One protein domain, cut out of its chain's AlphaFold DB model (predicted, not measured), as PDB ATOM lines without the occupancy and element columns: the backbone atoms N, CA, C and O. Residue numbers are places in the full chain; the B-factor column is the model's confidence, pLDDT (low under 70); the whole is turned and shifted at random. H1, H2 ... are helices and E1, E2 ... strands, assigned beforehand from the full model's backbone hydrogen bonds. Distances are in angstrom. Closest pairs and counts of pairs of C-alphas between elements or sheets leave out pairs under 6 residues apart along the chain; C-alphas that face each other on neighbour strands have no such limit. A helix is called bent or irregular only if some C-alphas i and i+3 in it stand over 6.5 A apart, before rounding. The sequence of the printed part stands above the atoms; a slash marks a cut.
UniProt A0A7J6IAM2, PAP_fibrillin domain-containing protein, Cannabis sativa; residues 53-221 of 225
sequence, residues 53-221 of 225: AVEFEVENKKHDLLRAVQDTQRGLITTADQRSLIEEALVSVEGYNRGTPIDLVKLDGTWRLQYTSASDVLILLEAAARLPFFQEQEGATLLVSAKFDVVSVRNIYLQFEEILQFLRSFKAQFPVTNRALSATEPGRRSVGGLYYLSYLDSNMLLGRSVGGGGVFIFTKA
ATOM      1  N   ALA A  53     -42.445  45.152 -42.151       83.75
ATOM      2  CA  ALA A  53     -41.867  45.800 -40.976       83.75
ATOM      3  C   ALA A  53     -40.410  45.362 -40.751       83.75
ATOM      4  O   ALA A  53     -39.545  46.204 -40.526       83.75
ATOM      5  N   VAL A  54     -40.127  44.062 -40.894       86.88
ATOM      6  CA  VAL A  54     -38.767  43.515 -40.762       86.88
ATOM      7  C   VAL A  54     -37.846  44.039 -41.865       86.88
ATOM      8  O   VAL A  54     -36.719  44.422 -41.578       86.88
ATOM      9  N   GLU A  55     -38.315  44.102 -43.113       88.12
ATOM     10  CA  GLU A  55     -37.521  44.631 -44.231       88.12
ATOM     11  C   GLU A  55     -37.152  46.110 -44.021       88.12
ATOM     12  O   GLU A  55     -35.996  46.492 -44.195       88.12
ATOM     13  N   PHE A  56     -38.089  46.929 -43.538       92.38
ATOM     14  CA  PHE A  56     -37.812  48.325 -43.197       92.38
ATOM     15  C   PHE A  56     -36.793  48.472 -42.055       92.38
ATOM     16  O   PHE A  56     -35.908  49.328 -42.111       92.38
ATOM     17  N   GLU A  57     -36.884  47.636 -41.017       94.62
ATOM     18  CA  GLU A  57     -35.906  47.636 -39.925       94.62
ATOM     19  C   GLU A  57     -34.500  47.271 -40.411       94.62
ATOM     20  O   GLU A  57     -33.536  47.944 -40.040       94.62
ATOM     21  N   VAL A  58     -34.387  46.252 -41.270       95.00
ATOM     22  CA  VAL A  58     -33.122  45.854 -41.900       95.00
ATOM     23  C   VAL A  58     -32.505  47.032 -42.650       95.00
ATOM     24  O   VAL A  58     -31.334  47.341 -42.436       95.00
ATOM     25  N   GLU A  59     -33.281  47.721 -43.491       95.81
ATOM     26  CA  GLU A  59     -32.791  48.872 -44.259       95.81
ATOM     27  C   GLU A  59     -32.315  50.020 -43.355       95.81
ATOM     28  O   GLU A  59     -31.271  50.620 -43.620       95.81
ATOM     29  N   ASN A  60     -32.996  50.278 -42.234       96.69
ATOM     30  CA  ASN A  60     -32.525  51.263 -41.255       96.69
ATOM     31  C   ASN A  60     -31.178  50.859 -40.639       96.69
ATOM     32  O   ASN A  60     -30.277  51.690 -40.534       96.69
ATOM     33  N   LYS A  61     -30.997  49.580 -40.287       97.81
ATOM     34  CA  LYS A  61     -29.716  49.090 -39.751       97.81
ATOM     35  C   LYS A  61     -28.589  49.159 -40.775       97.81
ATOM     36  O   LYS A  61     -27.466  49.513 -40.419       97.81
ATOM     37  N   LYS A  62     -28.876  48.890 -42.051       96.75
ATOM     38  CA  LYS A  62     -27.910  49.099 -43.138       96.75
ATOM     39  C   LYS A  62     -27.519  50.566 -43.272       96.75
ATOM     40  O   LYS A  62     -26.343  50.863 -43.460       96.75
ATOM     41  N   HIS A  63     -28.482  51.481 -43.174       96.62
ATOM     42  CA  HIS A  63     -28.217  52.919 -43.226       96.62
ATOM     43  C   HIS A  63     -27.337  53.382 -42.059       96.62
ATOM     44  O   HIS A  63     -26.364  54.104 -42.282       96.62
ATOM     45  N   ASP A  64     -27.613  52.911 -40.841       97.50
ATOM     46  CA  ASP A  64     -26.783  53.184 -39.661       97.50
ATOM     47  C   ASP A  64     -25.344  52.674 -39.851       97.50
ATOM     48  O   ASP A  64     -24.382  53.402 -39.587       97.50
ATOM     49  N   LEU A  65     -25.180  51.461 -40.393       97.94
ATOM     50  CA  LEU A  65     -23.871  50.897 -40.731       97.94
ATOM     51  C   LEU A  65     -23.131  51.747 -41.771       97.94
ATOM     52  O   LEU A  65     -21.951  52.053 -41.603       97.94
ATOM     53  N   LEU A  66     -23.816  52.150 -42.845       95.69
ATOM     54  CA  LEU A  66     -23.216  52.971 -43.896       95.69
ATOM     55  C   LEU A  66     -22.825  54.357 -43.387       95.69
ATOM     56  O   LEU A  66     -21.794  54.876 -43.804       95.69
ATOM     57  N   ARG A  67     -23.594  54.936 -42.462       96.19
ATOM     58  CA  ARG A  67     -23.234  56.184 -41.785       96.19
ATOM     59  C   ARG A  67     -21.958  56.025 -40.960       96.19
ATOM     60  O   ARG A  67     -21.086  56.880 -41.047       96.19
ATOM     61  N   ALA A  68     -21.824  54.931 -40.209       96.25
ATOM     62  CA  ALA A  68     -20.656  54.691 -39.360       96.25
ATOM     63  C   ALA A  68     -19.333  54.596 -40.148       96.25
ATOM     64  O   ALA A  68     -18.270  54.864 -39.594       96.25
ATOM     65  N   VAL A  69     -19.385  54.239 -41.438       94.31
ATOM     66  CA  VAL A  69     -18.184  54.032 -42.266       94.31
ATOM     67  C   VAL A  69     -17.804  55.209 -43.171       94.31
ATOM     68  O   VAL A  69     -16.734  55.157 -43.777       94.31
ATOM     69  N   GLN A  70     -18.626  56.258 -43.291       87.62
ATOM     70  CA  GLN A  70     -18.416  57.344 -44.269       87.62
ATOM     71  C   GLN A  70     -17.040  58.017 -44.145       87.62
ATOM     72  O   GLN A  70     -16.320  58.131 -45.137       87.62
ATOM     73  N   ASP A  71     -16.626  58.346 -42.923       88.88
ATOM     74  CA  ASP A  71     -15.416  59.138 -42.660       88.88
ATOM     75  C   ASP A  71     -14.197  58.277 -42.297       88.88
ATOM     76  O   ASP A  71     -13.306  58.689 -41.561       88.88
ATOM     77  N   THR A  72     -14.160  57.042 -42.801       89.69
ATOM     78  CA  THR A  72     -13.101  56.072 -42.469       89.69
ATOM     79  C   THR A  72     -12.036  55.922 -43.549       89.69
ATOM     80  O   THR A  72     -11.077  55.177 -43.356       89.69
ATOM     81  N   GLN A  73     -12.219  56.559 -44.713       86.69
ATOM     82  CA  GLN A  73     -11.432  56.299 -45.928       86.69
ATOM     83  C   GLN A  73     -11.290  54.792 -46.209       86.69
ATOM     84  O   GLN A  73     -10.196  54.270 -46.415       86.69
ATOM     85  N   ARG A  74     -12.426  54.081 -46.177       85.75
ATOM     86  CA  ARG A  74     -12.522  52.623 -46.377       85.75
ATOM     87  C   ARG A  74     -11.732  51.791 -45.359       85.75
ATOM     88  O   ARG A  74     -11.467  50.625 -45.629       85.75
ATOM     89  N   GLY A  75     -11.395  52.366 -44.206       89.94
ATOM     90  CA  GLY A  75     -10.639  51.705 -43.142       89.94
ATOM     91  C   GLY A  75      -9.248  52.281 -42.880       89.94
ATOM     92  O   GLY A  75      -8.636  51.926 -41.877       89.94
ATOM     93  N   LEU A  76      -8.734  53.165 -43.746       86.38
ATOM     94  CA  LEU A  76      -7.365  53.690 -43.637       86.38
ATOM     95  C   LEU A  76      -7.144  54.597 -42.420       86.38
ATOM     96  O   LEU A  76      -6.060  54.575 -41.843       86.38
ATOM     97  N   ILE A  77      -8.149  55.387 -42.032       90.50
ATOM     98  CA  ILE A  77      -8.037  56.370 -40.936       90.50
ATOM     99  C   ILE A  77      -8.951  56.052 -39.746       90.50
ATOM    100  O   ILE A  77      -9.285  56.929 -38.955       90.50
ATOM    101  N   THR A  78      -9.391  54.800 -39.617       93.81
ATOM    102  CA  THR A  78     -10.380  54.403 -38.607       93.81
ATOM    103  C   THR A  78      -9.809  54.410 -37.194       93.81
ATOM    104  O   THR A  78      -8.824  53.732 -36.900       93.81
ATOM    105  N   THR A  79     -10.472  55.129 -36.287       96.06
ATOM    106  CA  THR A  79     -10.122  55.135 -34.860       96.06
ATOM    107  C   THR A  79     -10.653  53.893 -34.137       96.06
ATOM    108  O   THR A  79     -11.530  53.186 -34.635       96.06
ATOM    109  N   ALA A  80     -10.150  53.619 -32.929       95.50
ATOM    110  CA  ALA A  80     -10.645  52.506 -32.114       95.50
ATOM    111  C   ALA A  80     -12.144  52.646 -31.780       95.50
ATOM    112  O   ALA A  80     -12.887  51.670 -31.890       95.50
ATOM    113  N   ASP A  81     -12.597  53.860 -31.457       96.69
ATOM    114  CA  ASP A  81     -14.004  54.141 -31.155       96.69
ATOM    115  C   ASP A  81     -14.891  53.944 -32.390       96.69
ATOM    116  O   ASP A  81     -15.920  53.272 -32.318       96.69
ATOM    117  N   GLN A  82     -14.460  54.444 -33.557       96.94
ATOM    118  CA  GLN A  82     -15.165  54.207 -34.821       96.94
ATOM    119  C   GLN A  82     -15.224  52.719 -35.154       96.94
ATOM    120  O   GLN A  82     -16.276  52.219 -35.539       96.94
ATOM    121  N   ARG A  83     -14.120  51.988 -34.967       96.06
ATOM    122  CA  ARG A  83     -14.091  50.539 -35.176       96.06
ATOM    123  C   ARG A  83     -15.112  49.834 -34.285       96.06
ATOM    124  O   ARG A  83     -15.803  48.947 -34.772       96.06
ATOM    125  N   SER A  84     -15.237  50.244 -33.022       96.62
ATOM    126  CA  SER A  84     -16.255  49.709 -32.112       96.62
ATOM    127  C   SER A  84     -17.673  49.966 -32.629       96.62
ATOM    128  O   SER A  84     -18.466  49.032 -32.714       96.62
ATOM    129  N   LEU A  85     -17.981  51.207 -33.025       96.94
ATOM    130  CA  LEU A  85     -19.298  51.581 -33.559       96.94
ATOM    131  C   LEU A  85     -19.645  50.815 -34.843       96.94
ATOM    132  O   LEU A  85     -20.778  50.371 -35.026       96.94
ATOM    133  N   ILE A  86     -18.665  50.634 -35.731       97.50
ATOM    134  CA  ILE A  86     -18.841  49.897 -36.985       97.50
ATOM    135  C   ILE A  86     -19.119  48.418 -36.707       97.50
ATOM    136  O   ILE A  86     -20.022  47.856 -37.319       97.50
ATOM    137  N   GLU A  87     -18.383  47.785 -35.791       96.19
ATOM    138  CA  GLU A  87     -18.606  46.378 -35.428       96.19
ATOM    139  C   GLU A  87     -19.985  46.173 -34.781       96.19
ATOM    140  O   GLU A  87     -20.677  45.210 -35.108       96.19
ATOM    141  N   GLU A  88     -20.437  47.094 -33.926       96.56
ATOM    142  CA  GLU A  88     -21.781  47.046 -33.336       96.56
ATOM    143  C   GLU A  88     -22.886  47.152 -34.403       96.56
ATOM    144  O   GLU A  88     -23.829  46.346 -34.435       96.56
ATOM    145  N   ALA A  89     -22.758  48.114 -35.319       97.69
ATOM    146  CA  ALA A  89     -23.698  48.284 -36.422       97.69
ATOM    147  C   ALA A  89     -23.683  47.071 -37.371       97.69
ATOM    148  O   ALA A  89     -24.736  46.606 -37.811       97.69
ATOM    149  N   LEU A  90     -22.504  46.505 -37.639       96.25
ATOM    150  CA  LEU A  90     -22.330  45.329 -38.489       96.25
ATOM    151  C   LEU A  90     -22.998  44.095 -37.874       96.25
ATOM    152  O   LEU A  90     -23.773  43.423 -38.552       96.25
ATOM    153  N   VAL A  91     -22.787  43.840 -36.579       95.56
ATOM    154  CA  VAL A  91     -23.455  42.748 -35.848       95.56
ATOM    155  C   VAL A  91     -24.979  42.904 -35.883       95.56
ATOM    156  O   VAL A  91     -25.695  41.907 -36.010       95.56
ATOM    157  N   SER A  92     -25.483  44.140 -35.824       95.88
ATOM    158  CA  SER A  92     -26.921  44.418 -35.919       95.88
ATOM    159  C   SER A  92     -27.511  43.991 -37.269       95.88
ATOM    160  O   SER A  92     -28.584  43.391 -37.296       95.88
ATOM    161  N   VAL A  93     -26.812  44.234 -38.385       96.19
ATOM    162  CA  VAL A  93     -27.251  43.797 -39.727       96.19
ATOM    163  C   VAL A  93     -27.124  42.278 -39.886       96.19
ATOM    164  O   VAL A  93     -28.033  41.615 -40.387       96.19
ATOM    165  N   GLU A  94     -26.030  41.689 -39.401       93.44
ATOM    166  CA  GLU A  94     -25.794  40.240 -39.464       93.44
ATOM    167  C   GLU A  94     -26.865  39.416 -38.738       93.44
ATOM    168  O   GLU A  94     -27.131  38.271 -39.117       93.44
ATOM    169  N   GLY A  95     -27.511  39.998 -37.720       92.19
ATOM    170  CA  GLY A  95     -28.607  39.375 -36.981       92.19
ATOM    171  C   GLY A  95     -29.759  38.892 -37.868       92.19
ATOM    172  O   GLY A  95     -30.365  37.866 -37.558       92.19
ATOM    173  N   TYR A  96     -30.012  39.556 -38.998       90.62
ATOM    174  CA  TYR A  96     -31.138  39.249 -39.885       90.62
ATOM    175  C   TYR A  96     -30.890  38.063 -40.838       90.62
ATOM    176  O   TYR A  96     -31.846  37.407 -41.243       90.62
ATOM    177  N   ASN A  97     -29.628  37.716 -41.132       85.06
ATOM    178  CA  ASN A  97     -29.264  36.529 -41.934       85.06
ATOM    179  C   ASN A  97     -28.665  35.400 -41.074       85.06
ATOM    180  O   ASN A  97     -27.955  34.513 -41.572       85.06
ATOM    181  N   ARG A  98     -28.890  35.422 -39.757       80.50
ATOM    182  CA  ARG A  98     -28.287  34.450 -38.845       80.50
ATOM    183  C   ARG A  98     -28.904  33.061 -39.039       80.50
ATOM    184  O   ARG A  98     -30.106  32.877 -38.902       80.50
ATOM    185  N   GLY A  99     -28.066  32.067 -39.336       75.31
ATOM    186  CA  GLY A  99     -28.478  30.659 -39.452       75.31
ATOM    187  C   GLY A  99     -29.149  30.269 -40.775       75.31
ATOM    188  O   GLY A  99     -29.305  29.080 -41.033       75.31
ATOM    189  N   THR A 100     -29.481  31.223 -41.649       82.38
ATOM    190  CA  THR A 100     -30.038  30.940 -42.981       82.38
ATOM    191  C   THR A 100     -28.921  30.659 -43.995       82.38
ATOM    192  O   THR A 100     -27.879  31.308 -43.944       82.38
ATOM    193  N   PRO A 101     -29.041  29.688 -44.913       84.81
ATOM    194  CA  PRO A 101     -28.077  29.562 -46.006       84.81
ATOM    195  C   PRO A 101     -28.019  30.863 -46.816       84.81
ATOM    196  O   PRO A 101     -29.060  31.467 -47.080       84.81
ATOM    197  N   ILE A 102     -26.819  31.308 -47.193       87.00
ATOM    198  CA  ILE A 102     -26.685  32.500 -48.031       87.00
ATOM    199  C   ILE A 102     -26.999  32.120 -49.476       87.00
ATOM    200  O   ILE A 102     -26.442  31.166 -50.020       87.00
ATOM    201  N   ASP A 103     -27.889  32.889 -50.094       88.00
ATOM    202  CA  ASP A 103     -28.200  32.768 -51.511       88.00
ATOM    203  C   ASP A 103     -27.078  33.392 -52.350       88.00
ATOM    204  O   ASP A 103     -27.043  34.600 -52.594       88.00
ATOM    205  N   LEU A 104     -26.142  32.546 -52.772       84.81
ATOM    206  CA  LEU A 104     -24.962  32.948 -53.536       84.81
ATOM    207  C   LEU A 104     -25.302  33.484 -54.932       84.81
ATOM    208  O   LEU A 104     -24.464  34.151 -55.524       84.81
ATOM    209  N   VAL A 105     -26.518  33.262 -55.448       86.75
ATOM    210  CA  VAL A 105     -26.948  33.862 -56.723       86.75
ATOM    211  C   VAL A 105     -26.945  35.389 -56.622       86.75
ATOM    212  O   VAL A 105     -26.619  36.078 -57.585       86.75
ATOM    213  N   LYS A 106     -27.225  35.936 -55.432       87.81
ATOM    214  CA  LYS A 106     -27.212  37.385 -55.181       87.81
ATOM    215  C   LYS A 106     -25.819  37.991 -55.206       87.81
ATOM    216  O   LYS A 106     -25.709  39.202 -55.378       87.81
ATOM    217  N   LEU A 107     -24.784  37.162 -55.048       83.69
ATOM    218  CA  LEU A 107     -23.395  37.594 -55.115       83.69
ATOM    219  C   LEU A 107     -23.054  38.098 -56.519       83.69
ATOM    220  O   LEU A 107     -22.150  38.917 -56.648       83.69
ATOM    221  N   ASP A 108     -23.804  37.679 -57.545       82.00
ATOM    222  CA  ASP A 108     -23.570  38.121 -58.910       82.00
ATOM    223  C   ASP A 108     -23.709  39.637 -59.089       82.00
ATOM    224  O   ASP A 108     -24.600  40.322 -58.555       82.00
ATOM    225  N   GLY A 109     -22.805  40.154 -59.909       78.62
ATOM    226  CA  GLY A 109     -22.764  41.543 -60.304       78.62
ATOM    227  C   GLY A 109     -21.607  42.294 -59.677       78.62
ATOM    228  O   GLY A 109     -20.561  41.741 -59.348       78.62
ATOM    229  N   THR A 110     -21.789  43.607 -59.626       78.75
ATOM    230  CA  THR A 110     -20.716  44.540 -59.340       78.75
ATOM    231  C   THR A 110     -20.844  45.108 -57.938       78.75
ATOM    232  O   THR A 110     -21.837  45.761 -57.635       78.75
ATOM    233  N   TRP A 111     -19.833  44.916 -57.105       83.19
ATOM    234  CA  TRP A 111     -19.823  45.387 -55.715       83.19
ATOM    235  C   TRP A 111     -18.920  46.589 -55.559       83.19
ATOM    236  O   TRP A 111     -18.148  46.820 -56.471       83.19
ATOM    237  N   ARG A 112     -19.036  47.338 -54.453       81.81
ATOM    238  CA  ARG A 112     -18.271  48.528 -54.045       81.81
ATOM    239  C   ARG A 112     -17.819  48.404 -52.601       81.81
ATOM    240  O   ARG A 112     -18.662  48.347 -51.717       81.81
ATOM    241  N   LEU A 113     -16.505  48.399 -52.361       85.88
ATOM    242  CA  LEU A 113     -15.948  48.292 -51.007       85.88
ATOM    243  C   LEU A 113     -16.205  49.566 -50.198       85.88
ATOM    244  O   LEU A 113     -15.530  50.562 -50.411       85.88
ATOM    245  N   GLN A 114     -17.116  49.551 -49.239       88.69
ATOM    246  CA  GLN A 114     -17.375  50.711 -48.386       88.69
ATOM    247  C   GLN A 114     -16.376  50.803 -47.231       88.69
ATOM    248  O   GLN A 114     -15.932  51.897 -46.897       88.69
ATOM    249  N   TYR A 115     -15.992  49.664 -46.656       91.25
ATOM    250  CA  TYR A 115     -15.086  49.601 -45.511       91.25
ATOM    251  C   TYR A 115     -14.417  48.238 -45.399       91.25
ATOM    252  O   TYR A 115     -15.046  47.211 -45.669       91.25
ATOM    253  N   THR A 116     -13.165  48.223 -44.944       90.69
ATOM    254  CA  THR A 116     -12.507  47.010 -44.472       90.69
ATOM    255  C   THR A 116     -11.557  47.288 -43.316       90.69
ATOM    256  O   THR A 116     -10.915  48.329 -43.265       90.69
ATOM    257  N   SER A 117     -11.440  46.332 -42.399       92.25
ATOM    258  CA  SER A 117     -10.373  46.303 -41.390       92.25
ATOM    259  C   SER A 117      -9.376  45.163 -41.621       92.25
ATOM    260  O   SER A 117      -8.533  44.899 -40.764       92.25
ATOM    261  N   ALA A 118      -9.476  44.473 -42.762       87.38
ATOM    262  CA  ALA A 118      -8.593  43.374 -43.120       87.38
ATOM    263  C   ALA A 118      -7.224  43.927 -43.545       87.38
ATOM    264  O   ALA A 118      -7.122  44.750 -44.457       87.38
ATOM    265  N   SER A 119      -6.170  43.512 -42.845       84.19
ATOM    266  CA  SER A 119      -4.819  44.070 -42.993       84.19
ATOM    267  C   SER A 119      -4.223  43.849 -44.384       84.19
ATOM    268  O   SER A 119      -3.583  44.745 -44.929       84.19
ATOM    269  N   ASP A 120      -4.481  42.686 -44.977       76.44
ATOM    270  CA  ASP A 120      -4.115  42.333 -46.350       76.44
ATOM    271  C   ASP A 120      -4.694  43.306 -47.387       76.44
ATOM    272  O   ASP A 120      -4.011  43.640 -48.350       76.44
ATOM    273  N   VAL A 121      -5.910  43.814 -47.166       79.31
ATOM    274  CA  VAL A 121      -6.544  44.821 -48.028       79.31
ATOM    275  C   VAL A 121      -6.083  46.235 -47.684       79.31
ATOM    276  O   VAL A 121      -5.824  47.030 -48.587       79.31
ATOM    277  N   LEU A 122      -5.939  46.565 -46.397       83.06
ATOM    278  CA  LEU A 122      -5.497  47.895 -45.961       83.06
ATOM    279  C   LEU A 122      -4.116  48.253 -46.517       83.06
ATOM    280  O   LEU A 122      -3.942  49.371 -46.994       83.06
ATOM    281  N   ILE A 123      -3.174  47.305 -46.548       81.75
ATOM    282  CA  ILE A 123      -1.837  47.509 -47.138       81.75
ATOM    283  C   ILE A 123      -1.939  47.946 -48.608       81.75
ATOM    284  O   ILE A 123      -1.172  48.789 -49.074       81.75
ATOM    285  N   LEU A 124      -2.905  47.400 -49.346       76.06
ATOM    286  CA  LEU A 124      -3.129  47.726 -50.755       76.06
ATOM    287  C   LEU A 124      -3.737  49.110 -50.931       76.06
ATOM    288  O   LEU A 124      -3.307  49.869 -51.801       76.06
ATOM    289  N   LEU A 125      -4.724  49.439 -50.097       77.38
ATOM    290  CA  LEU A 125      -5.344  50.760 -50.076       77.38
ATOM    291  C   LEU A 125      -4.308  51.836 -49.724       77.38
ATOM    292  O   LEU A 125      -4.243  52.872 -50.381       77.38
ATOM    293  N   GLU A 126      -3.456  51.561 -48.739       79.62
ATOM    294  CA  GLU A 126      -2.391  52.454 -48.290       79.62
ATOM    295  C   GLU A 126      -1.324  52.646 -49.379       79.62
ATOM    296  O   GLU A 126      -0.903  53.771 -49.653       79.62
ATOM    297  N   ALA A 127      -0.909  51.563 -50.045       76.31
ATOM    298  CA  ALA A 127       0.050  51.620 -51.147       76.31
ATOM    299  C   ALA A 127      -0.456  52.491 -52.304       76.31
ATOM    300  O   ALA A 127       0.301  53.278 -52.870       76.31
ATOM    301  N   ALA A 128      -1.738  52.390 -52.631       71.81
ATOM    302  CA  ALA A 128      -2.334  53.176 -53.697       71.81
ATOM    303  C   ALA A 128      -2.629  54.631 -53.294       71.81
ATOM    304  O   ALA A 128      -2.518  55.514 -54.138       71.81
ATOM    305  N   ALA A 129      -2.925  54.910 -52.020       71.06
ATOM    306  CA  ALA A 129      -3.065  56.278 -51.514       71.06
ATOM    307  C   ALA A 129      -1.750  57.081 -51.594       71.06
ATOM    308  O   ALA A 129      -1.775  58.304 -51.691       71.06
ATOM    309  N   ARG A 130      -0.596  56.399 -51.585       71.56
ATOM    310  CA  ARG A 130       0.736  57.012 -51.740       71.56
ATOM    311  C   ARG A 130       1.106  57.354 -53.179       71.56
ATOM    312  O   ARG A 130       2.173  57.925 -53.410       71.56
ATOM    313  N   LEU A 131       0.289  56.973 -54.154       68.06
ATOM    314  CA  LEU A 131       0.620  57.213 -55.548       68.06
ATOM    315  C   LEU A 131       0.346  58.684 -55.905       68.06
ATOM    316  O   LEU A 131      -0.779  59.156 -55.729       68.06
ATOM    317  N   PRO A 132       1.347  59.409 -56.441       54.84
ATOM    318  CA  PRO A 132       1.336  60.873 -56.539       54.84
ATOM    319  C   PRO A 132       0.204  61.438 -57.409       54.84
ATOM    320  O   PRO A 132      -0.168  62.594 -57.268       54.84
ATOM    321  N   PHE A 133      -0.399  60.621 -58.271       54.47
ATOM    322  CA  PHE A 133      -1.523  61.026 -59.114       54.47
ATOM    323  C   PHE A 133      -2.894  60.985 -58.411       54.47
ATOM    324  O   PHE A 133      -3.858  61.524 -58.950       54.47
ATOM    325  N   PHE A 134      -3.005  60.374 -57.225       49.97
ATOM    326  CA  PHE A 134      -4.229  60.399 -56.406       49.97
ATOM    327  C   PHE A 134      -4.273  61.581 -55.433       49.97
ATOM    328  O   PHE A 134      -5.333  61.888 -54.899       49.97
ATOM    329  N   GLN A 135      -3.136  62.240 -55.198       45.84
ATOM    330  CA  GLN A 135      -2.988  63.249 -54.149       45.84
ATOM    331  C   GLN A 135      -3.621  64.604 -54.528       45.84
ATOM    332  O   GLN A 135      -4.015  65.356 -53.643       45.84
ATOM    333  N   GLU A 136      -3.769  64.887 -55.829       46.12
ATOM    334  CA  GLU A 136      -4.389  66.120 -56.349       46.12
ATOM    335  C   GLU A 136      -5.883  65.972 -56.697       46.12
ATOM    336  O   GLU A 136      -6.574  66.968 -56.901       46.12
ATOM    337  N   GLN A 137      -6.412  64.747 -56.757       45.34
ATOM    338  CA  GLN A 137      -7.833  64.502 -57.006       45.34
ATOM    339  C   GLN A 137      -8.540  64.175 -55.690       45.34
ATOM    340  O   GLN A 137      -8.620  63.011 -55.288       45.34
ATOM    341  N   GLU A 138      -9.105  65.197 -55.043       41.66
ATOM    342  CA  GLU A 138     -10.168  65.022 -54.046       41.66
ATOM    343  C   GLU A 138     -11.219  64.038 -54.602       41.66
ATOM    344  O   GLU A 138     -11.974  64.351 -55.522       41.66
ATOM    345  N   GLY A 139     -11.230  62.800 -54.093       47.34
ATOM    346  CA  GLY A 139     -12.185  61.762 -54.505       47.34
ATOM    347  C   GLY A 139     -11.672  60.695 -55.478       47.34
ATOM    348  O   GLY A 139     -12.479  59.933 -56.027       47.34
ATOM    349  N   ALA A 140     -10.363  60.579 -55.695       45.16
ATOM    350  CA  ALA A 140      -9.829  59.525 -56.544       45.16
ATOM    351  C   ALA A 140     -10.153  58.121 -55.976       45.16
ATOM    352  O   ALA A 140      -9.795  57.745 -54.860       45.16
ATOM    353  N   THR A 141     -10.943  57.358 -56.740       49.88
ATOM    354  CA  THR A 141     -11.472  56.050 -56.336       49.88
ATOM    355  C   THR A 141     -10.523  54.953 -56.796       49.88
ATOM    356  O   THR A 141     -10.295  54.778 -57.990       49.88
ATOM    357  N   LEU A 142     -10.001  54.192 -55.843       52.06
ATOM    358  CA  LEU A 142      -9.171  53.026 -56.100       52.06
ATOM    359  C   LEU A 142     -10.049  51.872 -56.601       52.06
ATOM    360  O   LEU A 142     -10.956  51.423 -55.896       52.06
ATOM    361  N   LEU A 143      -9.805  51.421 -57.833       54.88
ATOM    362  CA  LEU A 143     -10.454  50.244 -58.408       54.88
ATOM    363  C   LEU A 143      -9.667  48.999 -58.002       54.88
ATOM    364  O   LEU A 143      -8.471  48.920 -58.285       54.88
ATOM    365  N   VAL A 144     -10.343  48.053 -57.344       54.03
ATOM    366  CA  VAL A 144      -9.795  46.725 -57.055       54.03
ATOM    367  C   VAL A 144     -10.661  45.689 -57.748       54.03
ATOM    368  O   VAL A 144     -11.854  45.584 -57.453       54.03
ATOM    369  N   SER A 145     -10.055  44.916 -58.643       60.00
ATOM    370  CA  SER A 145     -10.682  43.719 -59.201       60.00
ATOM    371  C   SER A 145     -10.410  42.543 -58.276       60.00
ATOM    372  O   SER A 145      -9.265  42.321 -57.880       60.00
ATOM    373  N   ALA A 146     -11.452  41.785 -57.937       67.06
ATOM    374  CA  ALA A 146     -11.336  40.571 -57.143       67.06
ATOM    375  C   ALA A 146     -12.019  39.409 -57.862       67.06
ATOM    376  O   ALA A 146     -13.166  39.540 -58.290       67.06
ATOM    377  N   LYS A 147     -11.333  38.273 -57.961       71.31
ATOM    378  CA  LYS A 147     -11.958  36.983 -58.256       71.31
ATOM    379  C   LYS A 147     -12.389  36.323 -56.960       71.31
ATOM    380  O   LYS A 147     -11.822  36.599 -55.903       71.31
ATOM    381  N   PHE A 148     -13.383  35.451 -57.045       74.12
ATOM    382  CA  PHE A 148     -13.792  34.650 -55.909       74.12
ATOM    383  C   PHE A 148     -14.074  33.216 -56.319       74.12
ATOM    384  O   PHE A 148     -14.568  32.969 -57.418       74.12
ATOM    385  N   ASP A 149     -13.810  32.302 -55.395       77.06
ATOM    386  CA  ASP A 149     -14.188  30.901 -55.520       77.06
ATOM    387  C   ASP A 149     -15.083  30.529 -54.343       77.06
ATOM    388  O   ASP A 149     -14.732  30.736 -53.178       77.06
ATOM    389  N   VAL A 150     -16.260  29.977 -54.636       81.44
ATOM    390  CA  VAL A 150     -17.173  29.488 -53.600       81.44
ATOM    391  C   VAL A 150     -16.600  28.216 -52.989       81.44
ATOM    392  O   VAL A 150     -16.403  27.218 -53.674       81.44
ATOM    393  N   VAL A 151     -16.390  28.236 -51.675       81.69
ATOM    394  CA  VAL A 151     -15.944  27.066 -50.905       81.69
ATOM    395  C   VAL A 151     -17.134  26.366 -50.258       81.69
ATOM    396  O   VAL A 151     -17.184  25.142 -50.180       81.69
ATOM    397  N   SER A 152     -18.104  27.139 -49.764       83.12
ATOM    398  CA  SER A 152     -19.332  26.621 -49.157       83.12
ATOM    399  C   SER A 152     -20.459  27.654 -49.220       83.12
ATOM    400  O   SER A 152     -20.258  28.780 -49.664       83.12
ATOM    401  N   VAL A 153     -21.630  27.309 -48.673       84.25
ATOM    402  CA  VAL A 153     -22.772  28.230 -48.509       84.25
ATOM    403  C   VAL A 153     -22.438  29.544 -47.795       84.25
ATOM    404  O   VAL A 153     -23.223  30.476 -47.882       84.25
ATOM    405  N   ARG A 154     -21.330  29.631 -47.047       85.19
ATOM    406  CA  ARG A 154     -20.924  30.850 -46.323       85.19
ATOM    407  C   ARG A 154     -19.440  31.180 -46.443       85.19
ATOM    408  O   ARG A 154     -19.003  32.154 -45.849       85.19
ATOM    409  N   ASN A 155     -18.659  30.396 -47.176       83.62
ATOM    410  CA  ASN A 155     -17.225  30.631 -47.325       83.62
ATOM    411  C   ASN A 155     -16.898  30.867 -48.793       83.62
ATOM    412  O   ASN A 155     -17.300  30.077 -49.649       83.62
ATOM    413  N   ILE A 156     -16.124  31.914 -49.058       82.94
ATOM    414  CA  ILE A 156     -15.570  32.215 -50.374       82.94
ATOM    415  C   ILE A 156     -14.081  32.527 -50.234       82.94
ATOM    416  O   ILE A 156     -13.658  33.140 -49.257       82.94
ATOM    417  N   TYR A 157     -13.273  32.129 -51.205       80.12
ATOM    418  CA  TYR A 157     -11.966  32.749 -51.394       80.12
ATOM    419  C   TYR A 157     -12.165  34.066 -52.129       80.12
ATOM    420  O   TYR A 157     -12.941  34.094 -53.075       80.12
ATOM    421  N   LEU A 158     -11.486  35.138 -51.717       77.50
ATOM    422  CA  LEU A 158     -11.363  36.359 -52.520       77.50
ATOM    423  C   LEU A 158      -9.898  36.535 -52.892       77.50
ATOM    424  O   LEU A 158      -9.027  36.464 -52.028       77.50
ATOM    425  N   GLN A 159      -9.642  36.791 -54.166       74.06
ATOM    426  CA  GLN A 159      -8.323  37.024 -54.727       74.06
ATOM    427  C   GLN A 159      -8.323  38.369 -55.448       74.06
ATOM    428  O   GLN A 159      -8.971  38.511 -56.481       74.06
ATOM    429  N   PHE A 160      -7.582  39.351 -54.938       70.44
ATOM    430  CA  PHE A 160      -7.429  40.641 -55.608       70.44
ATOM    431  C   PHE A 160      -6.400  40.512 -56.738       70.44
ATOM    432  O   PHE A 160      -5.280  40.033 -56.523       70.44
ATOM    433  N   GLU A 161      -6.793  40.888 -57.954       58.81
ATOM    434  CA  GLU A 161      -5.998  40.667 -59.169       58.81
ATOM    435  C   GLU A 161      -5.318  41.928 -59.695       58.81
ATOM    436  O   GLU A 161      -4.190  41.846 -60.182       58.81
ATOM    437  N   GLU A 162      -5.979  43.083 -59.608       55.97
ATOM    438  CA  GLU A 162      -5.479  44.341 -60.170       55.97
ATOM    439  C   GLU A 162      -5.888  45.522 -59.290       55.97
ATOM    440  O   GLU A 162      -7.041  45.636 -58.866       55.97
ATOM    441  N   ILE A 163      -4.919  46.399 -59.024       56.78
ATOM    442  CA  ILE A 163      -5.113  47.703 -58.395       56.78
ATOM    443  C   ILE A 163      -4.556  48.716 -59.393       56.78
ATOM    444  O   ILE A 163      -3.380  48.616 -59.745       56.78
ATOM    445  N   LEU A 164      -5.402  49.680 -59.799       45.56
ATOM    446  CA  LEU A 164      -5.220  50.718 -60.847       45.56
ATOM    447  C   LEU A 164      -5.615  50.220 -62.252       45.56
ATOM    448  O   LEU A 164      -5.126  49.190 -62.688       45.56
ATOM    449  N   GLN A 165      -6.513  50.884 -63.001       43.12
ATOM    450  CA  GLN A 165      -6.309  52.196 -63.644       43.12
ATOM    451  C   GLN A 165      -7.614  53.032 -63.770       43.12
ATOM    452  O   GLN A 165      -8.660  52.524 -64.154       43.12
ATOM    453  N   PHE A 166      -7.513  54.323 -63.432       40.19
ATOM    454  CA  PHE A 166      -8.376  55.482 -63.750       40.19
ATOM    455  C   PHE A 166      -9.746  55.276 -64.450       40.19
ATOM    456  O   PHE A 166      -9.814  55.094 -65.660       40.19
ATOM    457  N   LEU A 167     -10.836  55.493 -63.697       36.75
ATOM    458  CA  LEU A 167     -11.950  56.450 -63.915       36.75
ATOM    459  C   LEU A 167     -13.228  55.969 -63.199       36.75
ATOM    460  O   LEU A 167     -13.403  54.795 -62.893       36.75
ATOM    461  N   ARG A 168     -14.078  56.943 -62.855       40.34
ATOM    462  CA  ARG A 168     -15.262  56.874 -61.980       40.34
ATOM    463  C   ARG A 168     -16.028  55.543 -62.058       40.34
ATOM    464  O   ARG A 168     -16.587  55.213 -63.097       40.34
ATOM    465  N   SER A 169     -16.148  54.899 -60.891       39.69
ATOM    466  CA  SER A 169     -16.977  53.729 -60.525       39.69
ATOM    467  C   SER A 169     -16.189  52.459 -60.250       39.69
ATOM    468  O   SER A 169     -15.768  51.752 -61.155       39.69
ATOM    469  N   PHE A 170     -16.079  52.140 -58.959       41.75
ATOM    470  CA  PHE A 170     -15.636  50.835 -58.478       41.75
ATOM    471  C   PHE A 170     -16.525  49.737 -59.058       41.75
ATOM    472  O   PHE A 170     -17.746  49.784 -58.865       41.75
ATOM    473  N   LYS A 171     -15.901  48.756 -59.725       44.34
ATOM    474  CA  LYS A 171     -16.580  47.555 -60.182       44.34
ATOM    475  C   LYS A 171     -15.805  46.275 -59.846       44.34
ATOM    476  O   LYS A 171     -14.898  45.911 -60.578       44.34
ATOM    477  N   ALA A 172     -16.179  45.576 -58.772       49.41
ATOM    478  CA  ALA A 172     -15.758  44.186 -58.562       49.41
ATOM    479  C   ALA A 172     -16.847  43.257 -59.104       49.41
ATOM    480  O   ALA A 172     -17.924  43.207 -58.516       49.41
ATOM    481  N   GLN A 173     -16.598  42.585 -60.232       44.94
ATOM    482  CA  GLN A 173     -17.533  41.620 -60.816       44.94
ATOM    483  C   GLN A 173     -17.350  40.247 -60.170       44.94
ATOM    484  O   GLN A 173     -16.264  39.675 -60.232       44.94
ATOM    485  N   PHE A 174     -18.423  39.713 -59.594       54.50
ATOM    486  CA  PHE A 174     -18.445  38.373 -59.021       54.50
ATOM    487  C   PHE A 174     -19.255  37.419 -59.912       54.50
ATOM    488  O   PHE A 174     -20.426  37.188 -59.638       54.50
ATOM    489  N   PRO A 175     -18.651  36.807 -60.947       47.00
ATOM    490  CA  PRO A 175     -19.325  35.767 -61.715       47.00
ATOM    491  C   PRO A 175     -19.587  34.530 -60.844       47.00
ATOM    492  O   PRO A 175     -18.654  33.896 -60.353       47.00
ATOM    493  N   VAL A 176     -20.851  34.138 -60.680       51.81
ATOM    494  CA  VAL A 176     -21.228  32.886 -59.995       51.81
ATOM    495  C   VAL A 176     -20.962  31.699 -60.928       51.81
ATOM    496  O   VAL A 176     -21.869  31.076 -61.469       51.81
ATOM    497  N   THR A 177     -19.690  31.384 -61.164       52.03
ATOM    498  CA  THR A 177     -19.287  30.146 -61.838       52.03
ATOM    499  C   THR A 177     -18.800  29.155 -60.798       52.03
ATOM    500  O   THR A 177     -17.792  29.375 -60.137       52.03
ATOM    501  N   ASN A 178     -19.524  28.046 -60.662       43.94
ATOM    502  CA  ASN A 178     -19.172  26.935 -59.785       43.94
ATOM    503  C   ASN A 178     -17.972  26.183 -60.394       43.94
ATOM    504  O   ASN A 178     -18.138  25.154 -61.048       43.94
ATOM    505  N   ARG A 179     -16.763  26.751 -60.289       46.34
ATOM    506  CA  ARG A 179     -15.538  26.121 -60.786       46.34
ATOM    507  C   ARG A 179     -14.834  25.428 -59.628       46.34
ATOM    508  O   ARG A 179     -14.153  26.047 -58.824       46.34
ATOM    509  N   ALA A 180     -15.002  24.112 -59.560       44.75
ATOM    510  CA  ALA A 180     -14.164  23.271 -58.725       44.75
ATOM    511  C   ALA A 180     -12.725  23.271 -59.279       44.75
ATOM    512  O   ALA A 180     -12.516  22.944 -60.444       44.75
ATOM    513  N   LEU A 181     -11.777  23.652 -58.417       51.34
ATOM    514  CA  LEU A 181     -10.335  23.370 -58.434       51.34
ATOM    515  C   LEU A 181      -9.631  23.358 -59.806       51.34
ATOM    516  O   LEU A 181      -9.620  22.344 -60.500       51.34
ATOM    517  N   SER A 182      -8.856  24.404 -60.103       38.78
ATOM    518  CA  SER A 182      -7.602  24.221 -60.850       38.78
ATOM    519  C   SER A 182      -6.611  25.359 -60.603       38.78
ATOM    520  O   SER A 182      -6.847  26.481 -61.035       38.78
ATOM    521  N   ALA A 183      -5.508  24.983 -59.956       41.81
ATOM    522  CA  ALA A 183      -4.136  25.451 -60.139       41.81
ATOM    523  C   ALA A 183      -3.833  26.963 -60.116       41.81
ATOM    524  O   ALA A 183      -4.166  27.732 -61.009       41.81
ATOM    525  N   THR A 184      -3.045  27.314 -59.100       40.56
ATOM    526  CA  THR A 184      -2.150  28.467 -58.990       40.56
ATOM    527  C   THR A 184      -1.388  28.751 -60.290       40.56
ATOM    528  O   THR A 184      -0.506  27.986 -60.672       40.56
ATOM    529  N   GLU A 185      -1.667  29.896 -60.911       42.25
ATOM    530  CA  GLU A 185      -0.780  30.528 -61.892       42.25
ATOM    531  C   GLU A 185       0.326  31.303 -61.142       42.25
ATOM    532  O   GLU A 185       0.021  32.225 -60.374       42.25
ATOM    533  N   PRO A 186       1.615  30.953 -61.305       38.34
ATOM    534  CA  PRO A 186       2.706  31.630 -60.624       38.34
ATOM    535  C   PRO A 186       3.123  32.861 -61.435       38.34
ATOM    536  O   PRO A 186       3.783  32.753 -62.464       38.34
ATOM    537  N   GLY A 187       2.768  34.057 -60.970       39.31
ATOM    538  CA  GLY A 187       3.288  35.276 -61.602       39.31
ATOM    539  C   GLY A 187       2.740  36.607 -61.107       39.31
ATOM    540  O   GLY A 187       3.389  37.632 -61.292       39.31
ATOM    541  N   ARG A 188       1.595  36.630 -60.425       43.66
ATOM    542  CA  ARG A 188       1.088  37.842 -59.767       43.66
ATOM    543  C   ARG A 188       0.992  37.562 -58.275       43.66
ATOM    544  O   ARG A 188       0.429  36.547 -57.876       43.66
ATOM    545  N   ARG A 189       1.581  38.429 -57.443       44.50
ATOM    546  CA  ARG A 189       1.409  38.397 -55.982       44.50
ATOM    547  C   ARG A 189      -0.040  38.775 -55.676       44.50
ATOM    548  O   ARG A 189      -0.325  39.915 -55.331       44.50
ATOM    549  N   SER A 190      -0.952  37.836 -55.901       52.00
ATOM    550  CA  SER A 190      -2.353  38.009 -55.576       52.00
ATOM    551  C   SER A 190      -2.494  37.946 -54.070       52.00
ATOM    552  O   SER A 190      -2.232  36.937 -53.421       52.00
ATOM    553  N   VAL A 191      -2.871  39.082 -53.529       59.62
ATOM    554  CA  VAL A 191      -3.311  39.278 -52.160       59.62
ATOM    555  C   VAL A 191      -4.731  38.740 -52.118       59.62
ATOM    556  O   VAL A 191      -5.621  39.246 -52.794       59.62
ATOM    557  N   GLY A 192      -4.917  37.618 -51.442       64.94
ATOM    558  CA  GLY A 192      -6.190  36.926 -51.383       64.94
ATOM    559  C   GLY A 192      -6.249  36.029 -50.162       64.94
ATOM    560  O   GLY A 192      -5.220  35.584 -49.655       64.94
ATOM    561  N   GLY A 193      -7.458  35.787 -49.680       76.25
ATOM    562  CA  GLY A 193      -7.702  35.105 -48.420       76.25
ATOM    563  C   GLY A 193      -9.007  34.330 -48.433       76.25
ATOM    564  O   GLY A 193      -9.828  34.462 -49.342       76.25
ATOM    565  N   LEU A 194      -9.187  33.494 -47.412       80.75
ATOM    566  CA  LEU A 194     -10.475  32.870 -47.135       80.75
ATOM    567  C   LEU A 194     -11.345  33.866 -46.366       80.75
ATOM    568  O   LEU A 194     -10.937  34.384 -45.322       80.75
ATOM    569  N   TYR A 195     -12.551  34.092 -46.868       85.25
ATOM    570  CA  TYR A 195     -13.522  35.009 -46.297       85.25
ATOM    571  C   TYR A 195     -14.826  34.283 -45.976       85.25
ATOM    572  O   TYR A 195     -15.331  33.459 -46.740       85.25
ATOM    573  N   TYR A 196     -15.383  34.624 -44.822       89.06
ATOM    574  CA  TYR A 196     -16.681  34.159 -44.367       89.06
ATOM    575  C   TYR A 196     -17.736  35.222 -44.668       89.06
ATOM    576  O   TYR A 196     -17.651  36.339 -44.160       89.06
ATOM    577  N   LEU A 197     -18.744  34.868 -45.461       90.44
ATOM    578  CA  LEU A 197     -19.925  35.682 -45.705       90.44
ATOM    579  C   LEU A 197     -20.866  35.595 -44.501       90.44
ATOM    580  O   LEU A 197     -21.400  34.530 -44.164       90.44
ATOM    581  N   SER A 198     -21.089  36.732 -43.853       91.31
ATOM    582  CA  SER A 198     -21.983  36.826 -42.699       91.31
ATOM    583  C   SER A 198     -23.373  37.316 -43.087       91.31
ATOM    584  O   SER A 198     -24.363  36.828 -42.536       91.31
ATOM    585  N   TYR A 199     -23.452  38.197 -44.085       93.94
ATOM    586  CA  TYR A 199     -24.690  38.768 -44.601       93.94
ATOM    587  C   TYR A 199     -24.575  39.010 -46.109       93.94
ATOM    588  O   TYR A 199     -23.544  39.473 -46.592       93.94
ATOM    589  N   LEU A 200     -25.635  38.704 -46.851       92.19
ATOM    590  CA  LEU A 200     -25.725  38.990 -48.280       92.19
ATOM    591  C   LEU A 200     -27.190  39.148 -48.666       92.19
ATOM    592  O   LEU A 200     -28.031  38.299 -48.348       92.19
ATOM    593  N   ASP A 201     -27.461  40.198 -49.422       92.88
ATOM    594  CA  ASP A 201     -28.718  40.386 -50.122       92.88
ATOM    595  C   ASP A 201     -28.504  41.069 -51.481       92.88
ATOM    596  O   ASP A 201     -27.440  40.972 -52.088       92.88
ATOM    597  N   SER A 202     -29.548  41.718 -51.996       91.06
ATOM    598  CA  SER A 202     -29.542  42.362 -53.302       91.06
ATOM    599  C   SER A 202     -28.612  43.575 -53.402       91.06
ATOM    600  O   SER A 202     -28.218  43.905 -54.518       91.06
ATOM    601  N   ASN A 203     -28.295  44.269 -52.301       91.81
ATOM    602  CA  ASN A 203     -27.549  45.532 -52.326       91.81
ATOM    603  C   ASN A 203     -26.381  45.618 -51.335       91.81
ATOM    604  O   ASN A 203     -25.589  46.555 -51.452       91.81
ATOM    605  N   MET A 204     -26.239  44.672 -50.409       93.38
ATOM    606  CA  MET A 204     -25.209  44.674 -49.378       93.38
ATOM    607  C   MET A 204     -24.592  43.284 -49.186       93.38
ATOM    608  O   MET A 204     -25.279  42.265 -49.149       93.38
ATOM    609  N   LEU A 205     -23.268  43.266 -49.038       91.88
ATOM    610  CA  LEU A 205     -22.459  42.075 -48.794       91.88
ATOM    611  C   LEU A 205     -21.505  42.359 -47.634       91.88
ATOM    612  O   LEU A 205     -20.656  43.246 -47.728       91.88
ATOM    613  N   LEU A 206     -21.639  41.593 -46.555       94.00
ATOM    614  CA  LEU A 206     -20.806  41.691 -45.360       94.00
ATOM    615  C   LEU A 206     -20.078  40.375 -45.104       94.00
ATOM    616  O   LEU A 206     -20.577  39.285 -45.411       94.00
ATOM    617  N   GLY A 207     -18.922  40.471 -44.464       91.94
ATOM    618  CA  GLY A 207     -18.232  39.287 -43.988       91.94
ATOM    619  C   GLY A 207     -16.938  39.566 -43.251       91.94
ATOM    620  O   GLY A 207     -16.613  40.707 -42.916       91.94
ATOM    621  N   ARG A 208     -16.217  38.482 -42.961       91.00
ATOM    622  CA  ARG A 208     -15.013  38.460 -42.122       91.00
ATOM    623  C   ARG A 208     -13.856  37.740 -42.812       91.00
ATOM    624  O   ARG A 208     -14.083  36.768 -43.527       91.00
ATOM    625  N   SER A 209     -12.625  38.190 -42.578       86.94
ATOM    626  CA  SER A 209     -11.402  37.499 -43.030       86.94
ATOM    627  C   SER A 209     -10.981  36.421 -42.026       86.94
ATOM    628  O   SER A 209     -10.972  36.670 -40.820       86.94
ATOM    629  N   VAL A 210     -10.619  35.225 -42.507       77.62
ATOM    630  CA  VAL A 210     -10.273  34.059 -41.665       77.62
ATOM    631  C   VAL A 210      -8.785  34.029 -41.266       77.62
ATOM    632  O   VAL A 210      -8.435  33.388 -40.280       77.62
ATOM    633  N   GLY A 211      -7.902  34.741 -41.982       62.97
ATOM    634  CA  GLY A 211      -6.440  34.669 -41.786       62.97
ATOM    635  C   GLY A 211      -5.770  35.919 -41.200       62.97
ATOM    636  O   GLY A 211      -4.747  35.801 -40.535       62.97
ATOM    637  N   GLY A 212      -6.342  37.109 -41.413       60.41
ATOM    638  CA  GLY A 212      -5.813  38.383 -40.893       60.41
ATOM    639  C   GLY A 212      -6.712  39.054 -39.854       60.41
ATOM    640  O   GLY A 212      -6.344  40.080 -39.284       60.41
ATOM    641  N   GLY A 213      -7.894  38.482 -39.610       79.06
ATOM    642  CA  GLY A 213      -8.969  39.151 -38.890       79.06
ATOM    643  C   GLY A 213      -9.528  40.351 -39.662       79.06
ATOM    644  O   GLY A 213      -9.051  40.727 -40.732       79.06
ATOM    645  N   GLY A 214     -10.579  40.946 -39.109       89.62
ATOM    646  CA  GLY A 214     -11.242  42.105 -39.693       89.62
ATOM    647  C   GLY A 214     -12.461  41.761 -40.542       89.62
ATOM    648  O   GLY A 214     -12.818  40.597 -40.750       89.62
ATOM    649  N   VAL A 215     -13.124  42.818 -40.990       93.00
ATOM    650  CA  VAL A 215     -14.418  42.772 -41.669       93.00
ATOM    651  C   VAL A 215     -14.330  43.432 -43.035       93.00
ATOM    652  O   VAL A 215     -13.402  44.195 -43.316       93.00
ATOM    653  N   PHE A 216     -15.309  43.155 -43.881       90.25
ATOM    654  CA  PHE A 216     -15.527  43.870 -45.128       90.25
ATOM    655  C   PHE A 216     -17.005  44.196 -45.292       90.25
ATOM    656  O   PHE A 216     -17.882  43.426 -44.898       90.25
ATOM    657  N   ILE A 217     -17.258  45.358 -45.880       92.81
ATOM    658  CA  ILE A 217     -18.592  45.884 -46.139       92.81
ATOM    659  C   ILE A 217     -18.606  46.318 -47.594       92.81
ATOM    660  O   ILE A 217     -17.884  47.244 -47.969       92.81
ATOM    661  N   PHE A 218     -19.429  45.671 -48.409       89.75
ATOM    662  CA  PHE A 218     -19.657  46.048 -49.793       89.75
ATOM    663  C   PHE A 218     -21.105  46.474 -50.016       89.75
ATOM    664  O   PHE A 218     -22.030  45.896 -49.446       89.75
ATOM    665  N   THR A 219     -21.301  47.441 -50.906       90.88
ATOM    666  CA  THR A 219     -22.609  47.761 -51.490       90.88
ATOM    667  C   THR A 219     -22.618  47.448 -52.975       90.88
ATOM    668  O   THR A 219     -21.572  47.462 -53.620       90.88
ATOM    669  N   LYS A 220     -23.778  47.152 -53.558       86.50
ATOM    670  CA  LYS A 220     -23.875  46.943 -55.006       86.50
ATOM    671  C   LYS A 220     -23.609  48.264 -55.732       86.50
ATOM    672  O   LYS A 220     -24.126  49.315 -55.352       86.50
ATOM    673  N   ALA A 221     -22.759  48.233 -56.751       79.12
ATOM    674  CA  ALA A 221     -22.470  49.404 -57.562       79.12
ATOM    675  C   ALA A 221     -23.687  49.730 -58.433       79.12
ATOM    676  O   ALA A 221     -24.226  48.853 -59.109       79.12
TER     677      ALA A 221
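Overview. This is residues 53 to 221 of the 225 residues of the protein "PAP_fibrillin domain-containing protein" of Cannabis sativa (UniProt A0A7J6IAM2). A six-stranded antiparallel sheet curls like part of a barrel, with the helical hairpin of H1 and H2 packed on its outside near E1, E6, E5 and E4, and H4 on the sheet near E4 and E3. From the long link between E3 and E4, residues 182 to 187 stick out, while residues 172 to 173 pair with residues 110 to 111 of E1. The printed part has 169 residues, with four named helices and six named strands in the order H1 H2 H3 E1 H4 E2 E3 E4 E5 E6; the sheet's order is E1 E6 E5 E4 E3 E2, and the class is mixed, helices and strands. The whole is compact, with a radius of gyration of the C-alphas of 15.9 A and spans of 48 by 40 by 28 A.

Along the chain. H1, residues 53 to 75, begins with C-alpha 53 at (-41.867, 45.800, -40.976) and is 31.9 A long; it is irregular, C-alphas 71 and 74 being 8.0 A apart, with a kink of 62 degrees near residue 69. H2 is residues 80 to 97, 26.4 A; H3, residues 104 to 107; E1, residues 110 to 116, 17.2 A; H4, residues 119 to 129, 15.0 A. E2 is residues 144 to 150, 19.1 A; E3, residues 155 to 163, 23.7 A. E4, residues 191 to 200, 22.7 A, bends by 68 degrees at residue 197. E5 is residues 204 to 209, 16.8 A; E6, residues 215 to 220, 16.9 A, ends with C-alpha 220 at (-23.875, 46.943, -55.006).

Arrangement. E2 to E6 form a meander, each strand the antiparallel neighbour of the one before: N 159 and O 147 are 2.8 A apart, N 195 and O 156 2.8 A, N 208 and O 196 2.8 A, and N 218 and O 205 2.8 A, within hydrogen-bond range. E1 pairs with E6, N 112 and O 219 at 2.7 A. H1 and H2 touch as a hairpin, closest at the C-alphas of Leu 65 and Ala 89, 5.0 A, with a shallow tilt of 30 degrees, opposite ways. H2 on one face and H4 on the other make three layers; their heights over the sheet are 9.9 A and 7.8 A. H3 is on the sheet, over none of its strands. O i to N i+4 pairs are within range in 14 of 19 for H1, 12 of 14 for H2 and 6 of 7 for H4; H3 is too short for one.

Size, cuts and confidence. The C-alphas farthest apart, of Ala 53 and Gly 187, are 50.7 A apart. The printed part has no cut. The links H4 to E2 and E3 to E4 are long, 14 and 27 residues. The mean pLDDT of the printed part is 76.2; residues 131 to 146, 161 to 192 and 211 to 212 are under 70.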